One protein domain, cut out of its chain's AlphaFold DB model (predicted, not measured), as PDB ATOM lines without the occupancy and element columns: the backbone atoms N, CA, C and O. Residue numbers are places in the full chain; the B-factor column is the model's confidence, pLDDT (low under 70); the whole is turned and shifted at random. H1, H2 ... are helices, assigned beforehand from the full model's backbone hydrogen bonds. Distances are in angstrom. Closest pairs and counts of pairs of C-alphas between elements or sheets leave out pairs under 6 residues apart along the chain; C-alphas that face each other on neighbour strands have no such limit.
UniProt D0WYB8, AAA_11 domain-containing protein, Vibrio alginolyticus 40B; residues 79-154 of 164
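This is residues 79 to 154 of the 164 residues of the protein "AAA_11 domain-containing protein" of Vibrio alginolyticus 40B (UniProt D0WYB8). Four helices make an open, flat zigzag: H1 sticks out with residues 79 to 88, H2 packs on the first part of the long, kinked H3, and H4 folds back beside H3's other end. The printed part has 76 residues, of which 65 are in four named helices, in the order H1, H2, H3, H4 along the chain, with no named strand; the class is all helix. It is loose, radius of gyration of the C-alphas 15.6 A, spanning 43 by 41 by 17 A.

H1, residues 79 to 90, and H2, residues 92 to 102, meet only through their link. H2 touches H3, residues 107 to 131, at residues 107 to 114 alone, at a steep tilt of 51 degrees, opposite ways; the closest C-alphas, of Thr 97 and Thr 110, are 6.4 A apart. H4, residues 138 to 154, is close to H3 but not clearly touching, at a shallow tilt of 13 degrees, opposite ways; the closest C-alphas, of Ile 127 and Ile 138, are 7.6 A apart. Every O i to N i+4 pair is within hydrogen-bond range in H1, H2 and H4, and 18 of 21 in H3.

C-alpha 79 begins H1 at (-15.612, -36.204, 58.583). H3, 33.9 A from first to last C-alpha, has a kink of 36 degrees near residue 118. H4, 24.5 A, ends at (-51.959, -24.464, 42.806).

The printed part has no cut. Residues 122 to 147, 149 to 150 and 152 to 154 have pLDDT under 70.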
ATOM      1  N   ALA A  79     -15.863 -37.429  59.341       76.56
ATOM      2  CA  ALA A  79     -15.612 -36.204  58.583       76.56
ATOM      3  C   ALA A  79     -15.629 -36.466  57.069       76.56
ATOM      4  O   ALA A  79     -16.266 -35.732  56.314       76.56
ATOM      5  N   LEU A  80     -15.021 -37.570  56.621       77.69
ATOM      6  CA  LEU A  80     -15.026 -37.962  55.215       77.69
ATOM      7  C   LEU A  80     -16.425 -38.376  54.726       77.69
ATOM      8  O   LEU A  80     -16.810 -38.028  53.608       77.69
ATOM      9  N   GLN A  81     -17.212 -39.078  55.551       80.38
ATOM     10  CA  GLN A  81     -18.614 -39.394  55.249       80.38
ATOM     11  C   GLN A  81     -19.483 -38.131  55.172       80.38
ATOM     12  O   GLN A  81     -20.307 -38.018  54.267       80.38
ATOM     13  N   GLU A  82     -19.306 -37.176  56.084       79.56
ATOM     14  CA  GLU A  82     -20.028 -35.899  56.097       79.56
ATOM     15  C   GLU A  82     -19.670 -35.053  54.872       79.56
ATOM     16  O   GLU A  82     -20.565 -34.700  54.103       79.56
ATOM     17  N   HIS A  83     -18.379 -34.856  54.598       79.56
ATOM     18  CA  HIS A  83     -17.897 -34.162  53.404       79.56
ATOM     19  C   HIS A  83     -18.395 -34.822  52.106       79.56
ATOM     20  O   HIS A  83     -18.878 -34.138  51.200       79.56
ATOM     21  N   TYR A  84     -18.363 -36.159  52.017       82.06
ATOM     22  CA  TYR A  84     -18.919 -36.882  50.870       82.06
ATOM     23  C   TYR A  84     -20.430 -36.652  50.723       82.06
ATOM     24  O   TYR A  84     -20.906 -36.400  49.615       82.06
ATOM     25  N   ARG A  85     -21.193 -36.706  51.825       81.75
ATOM     26  CA  ARG A  85     -22.642 -36.445  51.818       81.75
ATOM     27  C   ARG A  85     -22.959 -35.010  51.418       81.75
ATOM     28  O   ARG A  85     -23.931 -34.812  50.696       81.75
ATOM     29  N   ASP A  86     -22.181 -34.031  51.861       83.00
ATOM     30  CA  ASP A  86     -22.430 -32.621  51.560       83.00
ATOM     31  C   ASP A  86     -22.047 -32.262  50.126       83.00
ATOM     32  O   ASP A  86     -22.859 -31.652  49.426       83.00
ATOM     33  N   ARG A  87     -20.915 -32.769  49.620       84.50
ATOM     34  CA  ARG A  87     -20.588 -32.683  48.189       84.50
ATOM     35  C   ARG A  87     -21.659 -33.356  47.325       84.50
ATOM     36  O   ARG A  87     -22.131 -32.765  46.359       84.50
ATOM     37  N   PHE A  88     -22.122 -34.549  47.706       82.00
ATOM     38  CA  PHE A  88     -23.192 -35.241  46.982       82.00
ATOM     39  C   PHE A  88     -24.528 -34.479  47.018       82.00
ATOM     40  O   PHE A  88     -25.253 -34.496  46.029       82.00
ATOM     41  N   LYS A  89     -24.867 -33.788  48.120       81.62
ATOM     42  CA  LYS A  89     -26.052 -32.907  48.186       81.62
ATOM     43  C   LYS A  89     -25.919 -31.698  47.257       81.62
ATOM     44  O   LYS A  89     -26.923 -31.324  46.657       81.62
ATOM     45  N   ALA A  90     -24.733 -31.093  47.176       83.06
ATOM     46  CA  ALA A  90     -24.468 -29.931  46.328       83.06
ATOM     47  C   ALA A  90     -24.539 -30.291  44.832       83.06
ATOM     48  O   ALA A  90     -25.181 -29.590  44.060       83.06
ATOM     49  N   GLU A  91     -23.961 -31.430  44.449       87.75
ATOM     50  CA  GLU A  91     -23.932 -31.934  43.068       87.75
ATOM     51  C   GLU A  91     -25.187 -32.745  42.675       87.75
ATOM     52  O   GLU A  91     -25.255 -33.293  41.576       87.75
ATOM     53  N   TYR A  92     -26.173 -32.890  43.572       84.94
ATOM     54  CA  TYR A  92     -27.294 -33.827  43.406       84.94
ATOM     55  C   TYR A  92     -28.088 -33.594  42.113       84.94
ATOM     56  O   TYR A  92     -28.425 -34.543  41.414       84.94
ATOM     57  N   GLU A  93     -28.361 -32.329  41.798       84.38
ATOM     58  CA  GLU A  93     -29.142 -31.896  40.631       84.38
ATOM     59  C   GLU A  93     -28.438 -32.268  39.323       84.38
ATOM     60  O   GLU A  93     -28.972 -33.031  38.528       84.38
ATOM     61  N   GLU A  94     -27.186 -31.833  39.167       88.69
ATOM     62  CA  GLU A  94     -26.348 -32.131  38.002       88.69
ATOM     63  C   GLU A  94     -26.199 -33.645  37.780       88.69
ATOM     64  O   GLU A  94     -26.317 -34.136  36.654       88.69
ATOM     65  N   ARG A  95     -25.993 -34.405  38.865       89.25
ATOM     66  CA  ARG A  95     -25.867 -35.869  38.829       89.25
ATOM     67  C   ARG A  95     -27.155 -36.554  38.367       89.25
ATOM     68  O   ARG A  95     -27.072 -37.477  37.557       89.25
ATOM     69  N   ILE A  96     -28.318 -36.124  38.862       90.38
ATOM     70  CA  ILE A  96     -29.617 -36.687  38.468       90.38
ATOM     71  C   ILE A  96     -29.956 -36.304  37.025       90.38
ATOM     72  O   ILE A  96     -30.256 -37.200  36.240       90.38
ATOM     73  N   THR A  97     -29.815 -35.034  36.632       88.56
ATOM     74  CA  THR A  97     -30.078 -34.579  35.255       88.56
ATOM     75  C   THR A  97     -29.190 -35.292  34.240       88.56
ATOM     76  O   THR A  97     -29.674 -35.746  33.201       88.56
ATOM     77  N   LYS A  98     -27.898 -35.479  34.547       91.12
ATOM     78  CA  LYS A  98     -26.989 -36.241  33.684       91.12
ATOM     79  C   LYS A  98     -27.434 -37.699  33.526       91.12
ATOM     80  O   LYS A  98     -27.517 -38.183  32.399       91.12
ATOM     81  N   LEU A  99     -27.735 -38.386  34.631       92.56
ATOM     82  CA  LEU A  99     -28.162 -39.788  34.609       92.56
ATOM     83  C   LEU A  99     -29.503 -39.966  33.880       92.56
ATOM     84  O   LEU A  99     -29.653 -40.884  33.081       92.56
ATOM     85  N   ALA A 100     -30.466 -39.079  34.128       92.06
ATOM     86  CA  ALA A 100     -31.770 -39.097  33.479       92.06
ATOM     87  C   ALA A 100     -31.648 -38.931  31.958       92.06
ATOM     88  O   ALA A 100     -32.217 -39.723  31.205       92.06
ATOM     89  N   ARG A 101     -30.811 -37.986  31.506       91.44
ATOM     90  CA  ARG A 101     -30.506 -37.774  30.086       91.44
ATOM     91  C   ARG A 101     -29.827 -38.992  29.446       91.44
ATOM     92  O   ARG A 101     -30.190 -39.367  28.336       91.44
ATOM     93  N   GLU A 102     -28.887 -39.639  30.139       94.56
ATOM     94  CA  GLU A 102     -28.253 -40.893  29.683       94.56
ATOM     95  C   GLU A 102     -29.250 -42.067  29.589       94.56
ATOM     96  O   GLU A 102     -29.081 -42.952  28.751       94.56
ATOM     97  N   LEU A 103     -30.317 -42.055  30.397       93.31
ATOM     98  CA  LEU A 103     -31.415 -43.031  30.367       93.31
ATOM     99  C   LEU A 103     -32.550 -42.670  29.387       93.31
ATOM    100  O   LEU A 103     -33.502 -43.439  29.262       93.31
ATOM    101  N   GLY A 104     -32.472 -41.527  28.695       92.75
ATOM    102  CA  GLY A 104     -33.527 -41.051  27.790       92.75
ATOM    103  C   GLY A 104     -34.800 -40.577  28.501       92.75
ATOM    104  O   GLY A 104     -35.868 -40.561  27.892       92.75
ATOM    105  N   ILE A 105     -34.700 -40.222  29.784       93.50
ATOM    106  CA  ILE A 105     -35.781 -39.597  30.551       93.50
ATOM    107  C   ILE A 105     -35.854 -38.115  30.163       93.50
ATOM    108  O   ILE A 105     -34.830 -37.458  29.981       93.50
ATOM    109  N   ASP A 106     -37.077 -37.610  30.033       90.56
ATOM    110  CA  ASP A 106     -37.350 -36.222  29.673       90.56
ATOM    111  C   ASP A 106     -36.857 -35.214  30.734       90.56
ATOM    112  O   ASP A 106     -36.856 -35.492  31.938       90.56
ATOM    113  N   GLU A 107     -36.423 -34.039  30.277       85.94
ATOM    114  CA  GLU A 107     -35.798 -33.013  31.116       85.94
ATOM    115  C   GLU A 107     -36.819 -32.307  32.029       85.94
ATOM    116  O   GLU A 107     -36.551 -32.170  33.222       85.94
ATOM    117  N   GLU A 108     -38.026 -31.995  31.536       86.44
ATOM    118  CA  GLU A 108     -39.110 -31.388  32.331       86.44
ATOM    119  C   GLU A 108     -39.567 -32.349  33.442       86.44
ATOM    120  O   GLU A 108     -39.693 -31.966  34.610       86.44
ATOM    121  N   PHE A 109     -39.730 -33.637  33.116       87.75
ATOM    122  CA  PHE A 109     -40.024 -34.658  34.126       87.75
ATOM    123  C   PHE A 109     -38.909 -34.773  35.179       87.75
ATOM    124  O   PHE A 109     -39.187 -34.929  36.372       87.75
ATOM    125  N   THR A 110     -37.648 -34.693  34.750       90.19
ATOM    126  CA  THR A 110     -36.486 -34.818  35.638       90.19
ATOM    127  C   THR A 110     -36.384 -33.648  36.614       90.19
ATOM    128  O   THR A 110     -36.122 -33.875  37.798       90.19
ATOM    129  N   GLU A 111     -36.633 -32.419  36.160       85.62
ATOM    130  CA  GLU A 111     -36.677 -31.230  37.020       85.62
ATOM    131  C   GLU A 111     -37.763 -31.362  38.097       85.62
ATOM    132  O   GLU A 111     -37.466 -31.255  39.292       85.62
ATOM    133  N   VAL A 112     -38.999 -31.697  37.703       86.38
ATOM    134  CA  VAL A 112     -40.133 -31.863  38.633       86.38
ATOM    135  C   VAL A 112     -39.869 -32.976  39.653       86.38
ATOM    136  O   VAL A 112     -40.083 -32.780  40.853       86.38
ATOM    137  N   ALA A 113     -39.358 -34.130  39.212       86.12
ATOM    138  CA  ALA A 113     -39.004 -35.234  40.104       86.12
ATOM    139  C   ALA A 113     -37.880 -34.847  41.087       86.12
ATOM    140  O   ALA A 113     -37.931 -35.206  42.266       86.12
ATOM    141  N   THR A 114     -36.894 -34.070  40.632       86.56
ATOM    142  CA  THR A 114     -35.760 -33.619  41.451       86.56
ATOM    143  C   THR A 114     -36.172 -32.560  42.479       86.56
ATOM    144  O   THR A 114     -35.711 -32.616  43.626       86.56
ATOM    145  N   GLU A 115     -37.068 -31.624  42.132       83.88
ATOM    146  CA  GLU A 115     -37.642 -30.684  43.107       83.88
ATOM    147  C   GLU A 115     -38.500 -31.429  44.142       83.88
ATOM    148  O   GLU A 115     -38.370 -31.177  45.347       83.88
ATOM    149  N   PHE A 116     -39.336 -32.378  43.705       84.12
ATOM    150  CA  PHE A 116     -40.162 -33.191  44.600       84.12
ATOM    151  C   PHE A 116     -39.310 -33.981  45.603       84.12
ATOM    152  O   PHE A 116     -39.540 -33.898  46.808       84.12
ATOM    153  N   GLU A 117     -38.270 -34.679  45.149       83.50
ATOM    154  CA  GLU A 117     -37.400 -35.467  46.029       83.50
ATOM    155  C   GLU A 117     -36.597 -34.578  47.000       83.50
ATOM    156  O   GLU A 117     -36.477 -34.863  48.198       83.50
ATOM    157  N   ARG A 118     -36.111 -33.420  46.526       77.62
ATOM    158  CA  ARG A 118     -35.414 -32.436  47.372       77.62
ATOM    159  C   ARG A 118     -36.324 -31.839  48.445       77.62
ATOM    160  O   ARG A 118     -35.849 -31.611  49.561       77.62
ATOM    161  N   SER A 119     -37.574 -31.538  48.100       77.31
ATOM    162  CA  SER A 119     -38.521 -30.841  48.973       77.31
ATOM    163  C   SER A 119     -39.273 -31.791  49.903       77.31
ATOM    164  O   SER A 119     -39.329 -31.517  51.099       77.31
ATOM    165  N   PHE A 120     -39.800 -32.902  49.388       75.06
ATOM    166  CA  PHE A 120     -40.684 -33.830  50.094       75.06
ATOM    167  C   PHE A 120     -40.005 -35.157  50.455       75.06
ATOM    168  O   PHE A 120     -40.128 -35.588  51.601       75.06
ATOM    169  N   GLY A 121     -39.221 -35.764  49.555       72.56
ATOM    170  CA  GLY A 121     -38.521 -37.040  49.805       72.56
ATOM    171  C   GLY A 121     -37.634 -37.003  51.056       72.56
ATOM    172  O   GLY A 121     -37.810 -37.779  51.996       72.56
ATOM    173  N   LYS A 122     -36.802 -35.961  51.185       68.50
ATOM    174  CA  LYS A 122     -35.990 -35.706  52.398       68.50
ATOM    175  C   LYS A 122     -36.791 -35.449  53.682       68.50
ATOM    176  O   LYS A 122     -36.200 -35.461  54.766       68.50
ATOM    177  N   GLN A 123     -38.084 -35.140  53.590       66.75
ATOM    178  CA  GLN A 123     -38.970 -34.995  54.749       66.75
ATOM    179  C   GLN A 123     -39.638 -36.328  55.080       66.75
ATOM    180  O   GLN A 123     -39.626 -36.715  56.247       66.75
ATOM    181  N   LEU A 124     -40.099 -37.069  54.065       69.00
ATOM    182  CA  LEU A 124     -40.525 -38.462  54.191       69.00
ATOM    183  C   LEU A 124     -39.457 -39.312  54.881       69.00
ATOM    184  O   LEU A 124     -39.783 -39.979  55.851       69.00
ATOM    185  N   ASP A 125     -38.187 -39.225  54.483       67.50
ATOM    186  CA  ASP A 125     -37.093 -39.967  55.130       67.50
ATOM    187  C   ASP A 125     -36.950 -39.643  56.625       67.50
ATOM    188  O   ASP A 125     -36.806 -40.549  57.447       67.50
ATOM    189  N   ARG A 126     -37.032 -38.359  57.009       67.62
ATOM    190  CA  ARG A 126     -36.993 -37.945  58.428       67.62
ATOM    191  C   ARG A 126     -38.205 -38.455  59.197       67.62
ATOM    192  O   ARG A 126     -38.100 -38.759  60.384       67.62
ATOM    193  N   ILE A 127     -39.359 -38.489  58.543       65.19
ATOM    194  CA  ILE A 127     -40.619 -38.935  59.128       65.19
ATOM    195  C   ILE A 127     -40.598 -40.453  59.286       65.19
ATOM    196  O   ILE A 127     -40.813 -40.924  60.390       65.19
ATOM    197  N   LEU A 128     -40.201 -41.213  58.265       64.31
ATOM    198  CA  LEU A 128     -40.008 -42.664  58.317       64.31
ATOM    199  C   LEU A 128     -38.938 -43.071  59.339       64.31
ATOM    200  O   LEU A 128     -39.118 -44.064  60.045       64.31
ATOM    201  N   SER A 129     -37.852 -42.299  59.478       66.50
ATOM    202  CA  SER A 129     -36.846 -42.558  60.514       66.50
ATOM    203  C   SER A 129     -37.377 -42.307  61.926       66.50
ATOM    204  O   SER A 129     -37.002 -43.037  62.830       66.50
ATOM    205  N   ARG A 130     -38.261 -41.315  62.119       61.59
ATOM    206  CA  ARG A 130     -38.879 -40.988  63.422       61.59
ATOM    207  C   ARG A 130     -40.115 -41.834  63.742       61.59
ATOM    208  O   ARG A 130     -40.385 -42.102  64.902       61.59
ATOM    209  N   MET A 131     -40.839 -42.305  62.730       60.66
ATOM    210  CA  MET A 131     -41.966 -43.235  62.869       60.66
ATOM    211  C   MET A 131     -41.518 -44.608  63.377       60.66
ATOM    212  O   MET A 131     -42.316 -45.312  63.984       60.66
ATOM    213  N   LYS A 132     -40.243 -44.976  63.189       61.66
ATOM    214  CA  LYS A 132     -39.651 -46.142  63.859       61.66
ATOM    215  C   LYS A 132     -39.520 -45.978  65.382       61.66
ATOM    216  O   LYS A 132     -39.358 -46.995  66.048       61.66
ATOM    217  N   ASP A 133     -39.639 -44.754  65.910       64.00
ATOM    218  CA  ASP A 133     -39.400 -44.424  67.320       64.00
ATOM    219  C   ASP A 133     -40.665 -44.030  68.131       64.00
ATOM    220  O   ASP A 133     -40.549 -43.961  69.350       64.00
ATOM    221  N   THR A 134     -41.874 -43.927  67.531       52.28
ATOM    222  CA  THR A 134     -43.208 -43.797  68.224       52.28
ATOM    223  C   THR A 134     -43.488 -42.393  68.849       52.28
ATOM    224  O   THR A 134     -42.631 -41.866  69.545       52.28
ATOM    225  N   ASP A 135     -44.627 -41.679  68.712       63.75
ATOM    226  CA  ASP A 135     -45.874 -41.789  67.904       63.75
ATOM    227  C   ASP A 135     -46.606 -40.405  67.804       63.75
ATOM    228  O   ASP A 135     -46.084 -39.391  68.263       63.75
ATOM    229  N   SER A 136     -47.849 -40.381  67.289       56.19
ATOM    230  CA  SER A 136     -48.922 -39.363  67.426       56.19
ATOM    231  C   SER A 136     -48.674 -37.941  66.893       56.19
ATOM    232  O   SER A 136     -49.395 -37.508  65.995       56.19
ATOM    233  N   ASP A 137     -47.666 -37.207  67.374       57.59
ATOM    234  CA  ASP A 137     -47.469 -35.766  67.078       57.59
ATOM    235  C   ASP A 137     -47.085 -35.474  65.604       57.59
ATOM    236  O   ASP A 137     -46.919 -34.332  65.175       57.59
ATOM    237  N   ILE A 138     -46.916 -36.530  64.805       57.72
ATOM    238  CA  ILE A 138     -46.417 -36.500  63.427       57.72
ATOM    239  C   ILE A 138     -47.534 -36.164  62.420       57.72
ATOM    240  O   ILE A 138     -47.258 -35.568  61.375       57.72
ATOM    241  N   ALA A 139     -48.788 -36.525  62.718       56.69
ATOM    242  CA  ALA A 139     -49.911 -36.358  61.792       56.69
ATOM    243  C   ALA A 139     -50.199 -34.877  61.488       56.69
ATOM    244  O   ALA A 139     -50.315 -34.493  60.322       56.69
ATOM    245  N   ASP A 140     -50.221 -34.030  62.517       61.78
ATOM    246  CA  ASP A 140     -50.539 -32.606  62.371       61.78
ATOM    247  C   ASP A 140     -49.430 -31.838  61.634       61.78
ATOM    248  O   ASP A 140     -49.709 -30.941  60.834       61.78
ATOM    249  N   ALA A 141     -48.162 -32.221  61.825       64.31
ATOM    250  CA  ALA A 141     -47.043 -31.655  61.073       64.31
ATOM    251  C   ALA A 141     -47.134 -31.987  59.571       64.31
ATOM    252  O   ALA A 141     -46.939 -31.110  58.726       64.31
ATOM    253  N   LEU A 142     -47.491 -33.235  59.238       61.44
ATOM    254  CA  LEU A 142     -47.702 -33.686  57.859       61.44
ATOM    255  C   LEU A 142     -48.836 -32.926  57.164       61.44
ATOM    256  O   LEU A 142     -48.640 -32.431  56.053       61.44
ATOM    257  N   VAL A 143     -49.999 -32.801  57.813       66.31
ATOM    258  CA  VAL A 143     -51.169 -32.104  57.249       66.31
ATOM    259  C   VAL A 143     -50.826 -30.651  56.911       66.31
ATOM    260  O   VAL A 143     -51.016 -30.228  55.770       66.31
ATOM    261  N   ASN A 144     -50.215 -29.917  57.849       66.69
ATOM    262  CA  ASN A 144     -49.816 -28.523  57.634       66.69
ATOM    263  C   ASN A 144     -48.843 -28.352  56.450       66.69
ATOM    264  O   ASN A 144     -48.949 -27.389  55.686       66.69
ATOM    265  N   GLN A 145     -47.894 -29.273  56.251       62.84
ATOM    266  CA  GLN A 145     -46.944 -29.170  55.136       62.84
ATOM    267  C   GLN A 145     -47.536 -29.608  53.787       62.84
ATOM    268  O   GLN A 145     -47.187 -29.018  52.762       62.84
ATOM    269  N   ILE A 146     -48.469 -30.565  53.776       67.88
ATOM    270  CA  ILE A 146     -49.246 -30.929  52.578       67.88
ATOM    271  C   ILE A 146     -50.099 -29.741  52.107       67.88
ATOM    272  O   ILE A 146     -50.169 -29.479  50.906       67.88
ATOM    273  N   GLU A 147     -50.688 -28.964  53.023       68.19
ATOM    274  CA  GLU A 147     -51.405 -27.731  52.670       68.19
ATOM    275  C   GLU A 147     -50.489 -26.673  52.036       68.19
ATOM    276  O   GLU A 147     -50.845 -26.081  51.014       68.19
ATOM    277  N   VAL A 148     -49.286 -26.460  52.587       70.69
ATOM    278  CA  VAL A 148     -48.294 -25.527  52.017       70.69
ATOM    279  C   VAL A 148     -47.857 -25.961  50.612       70.69
ATOM    280  O   VAL A 148     -47.781 -25.121  49.712       70.69
ATOM    281  N   LEU A 149     -47.625 -27.260  50.395       59.28
ATOM    282  CA  LEU A 149     -47.283 -27.822  49.084       59.28
ATOM    283  C   LEU A 149     -48.426 -27.669  48.076       59.28
ATOM    284  O   LEU A 149     -48.198 -27.124  46.998       59.28
ATOM    285  N   ASN A 150     -49.659 -28.040  48.439       65.81
ATOM    286  CA  ASN A 150     -50.840 -27.828  47.596       65.81
ATOM    287  C   ASN A 150     -51.020 -26.350  47.226       65.81
ATOM    288  O   ASN A 150     -51.332 -26.026  46.080       65.81
ATOM    289  N   LYS A 151     -50.779 -25.433  48.170       70.00
ATOM    290  CA  LYS A 151     -50.858 -23.988  47.929       70.00
ATOM    291  C   LYS A 151     -49.765 -23.496  46.974       70.00
ATOM    292  O   LYS A 151     -50.054 -22.648  46.136       70.00
ATOM    293  N   LYS A 152     -48.542 -24.038  47.055       65.62
ATOM    294  CA  LYS A 152     -47.460 -23.743  46.098       65.62
ATOM    295  C   LYS A 152     -47.808 -24.270  44.699       65.62
ATOM    296  O   LYS A 152     -47.775 -23.498  43.748       65.62
ATOM    297  N   TYR A 153     -48.232 -25.532  44.597       59.09
ATOM    298  CA  TYR A 153     -48.553 -26.203  43.328       59.09
ATOM    299  C   TYR A 153     -49.762 -25.579  42.610       59.09
ATOM    300  O   TYR A 153     -49.767 -25.423  41.391       59.09
ATOM    301  N   ARG A 154     -50.787 -25.157  43.365       62.97
ATOM    302  CA  ARG A 154     -51.959 -24.464  42.806       62.97
ATOM    303  C   ARG A 154     -51.623 -23.072  42.261       62.97
ATOM    304  O   ARG A 154     -52.326 -22.596  41.381       62.97
TER     305      ARG A 154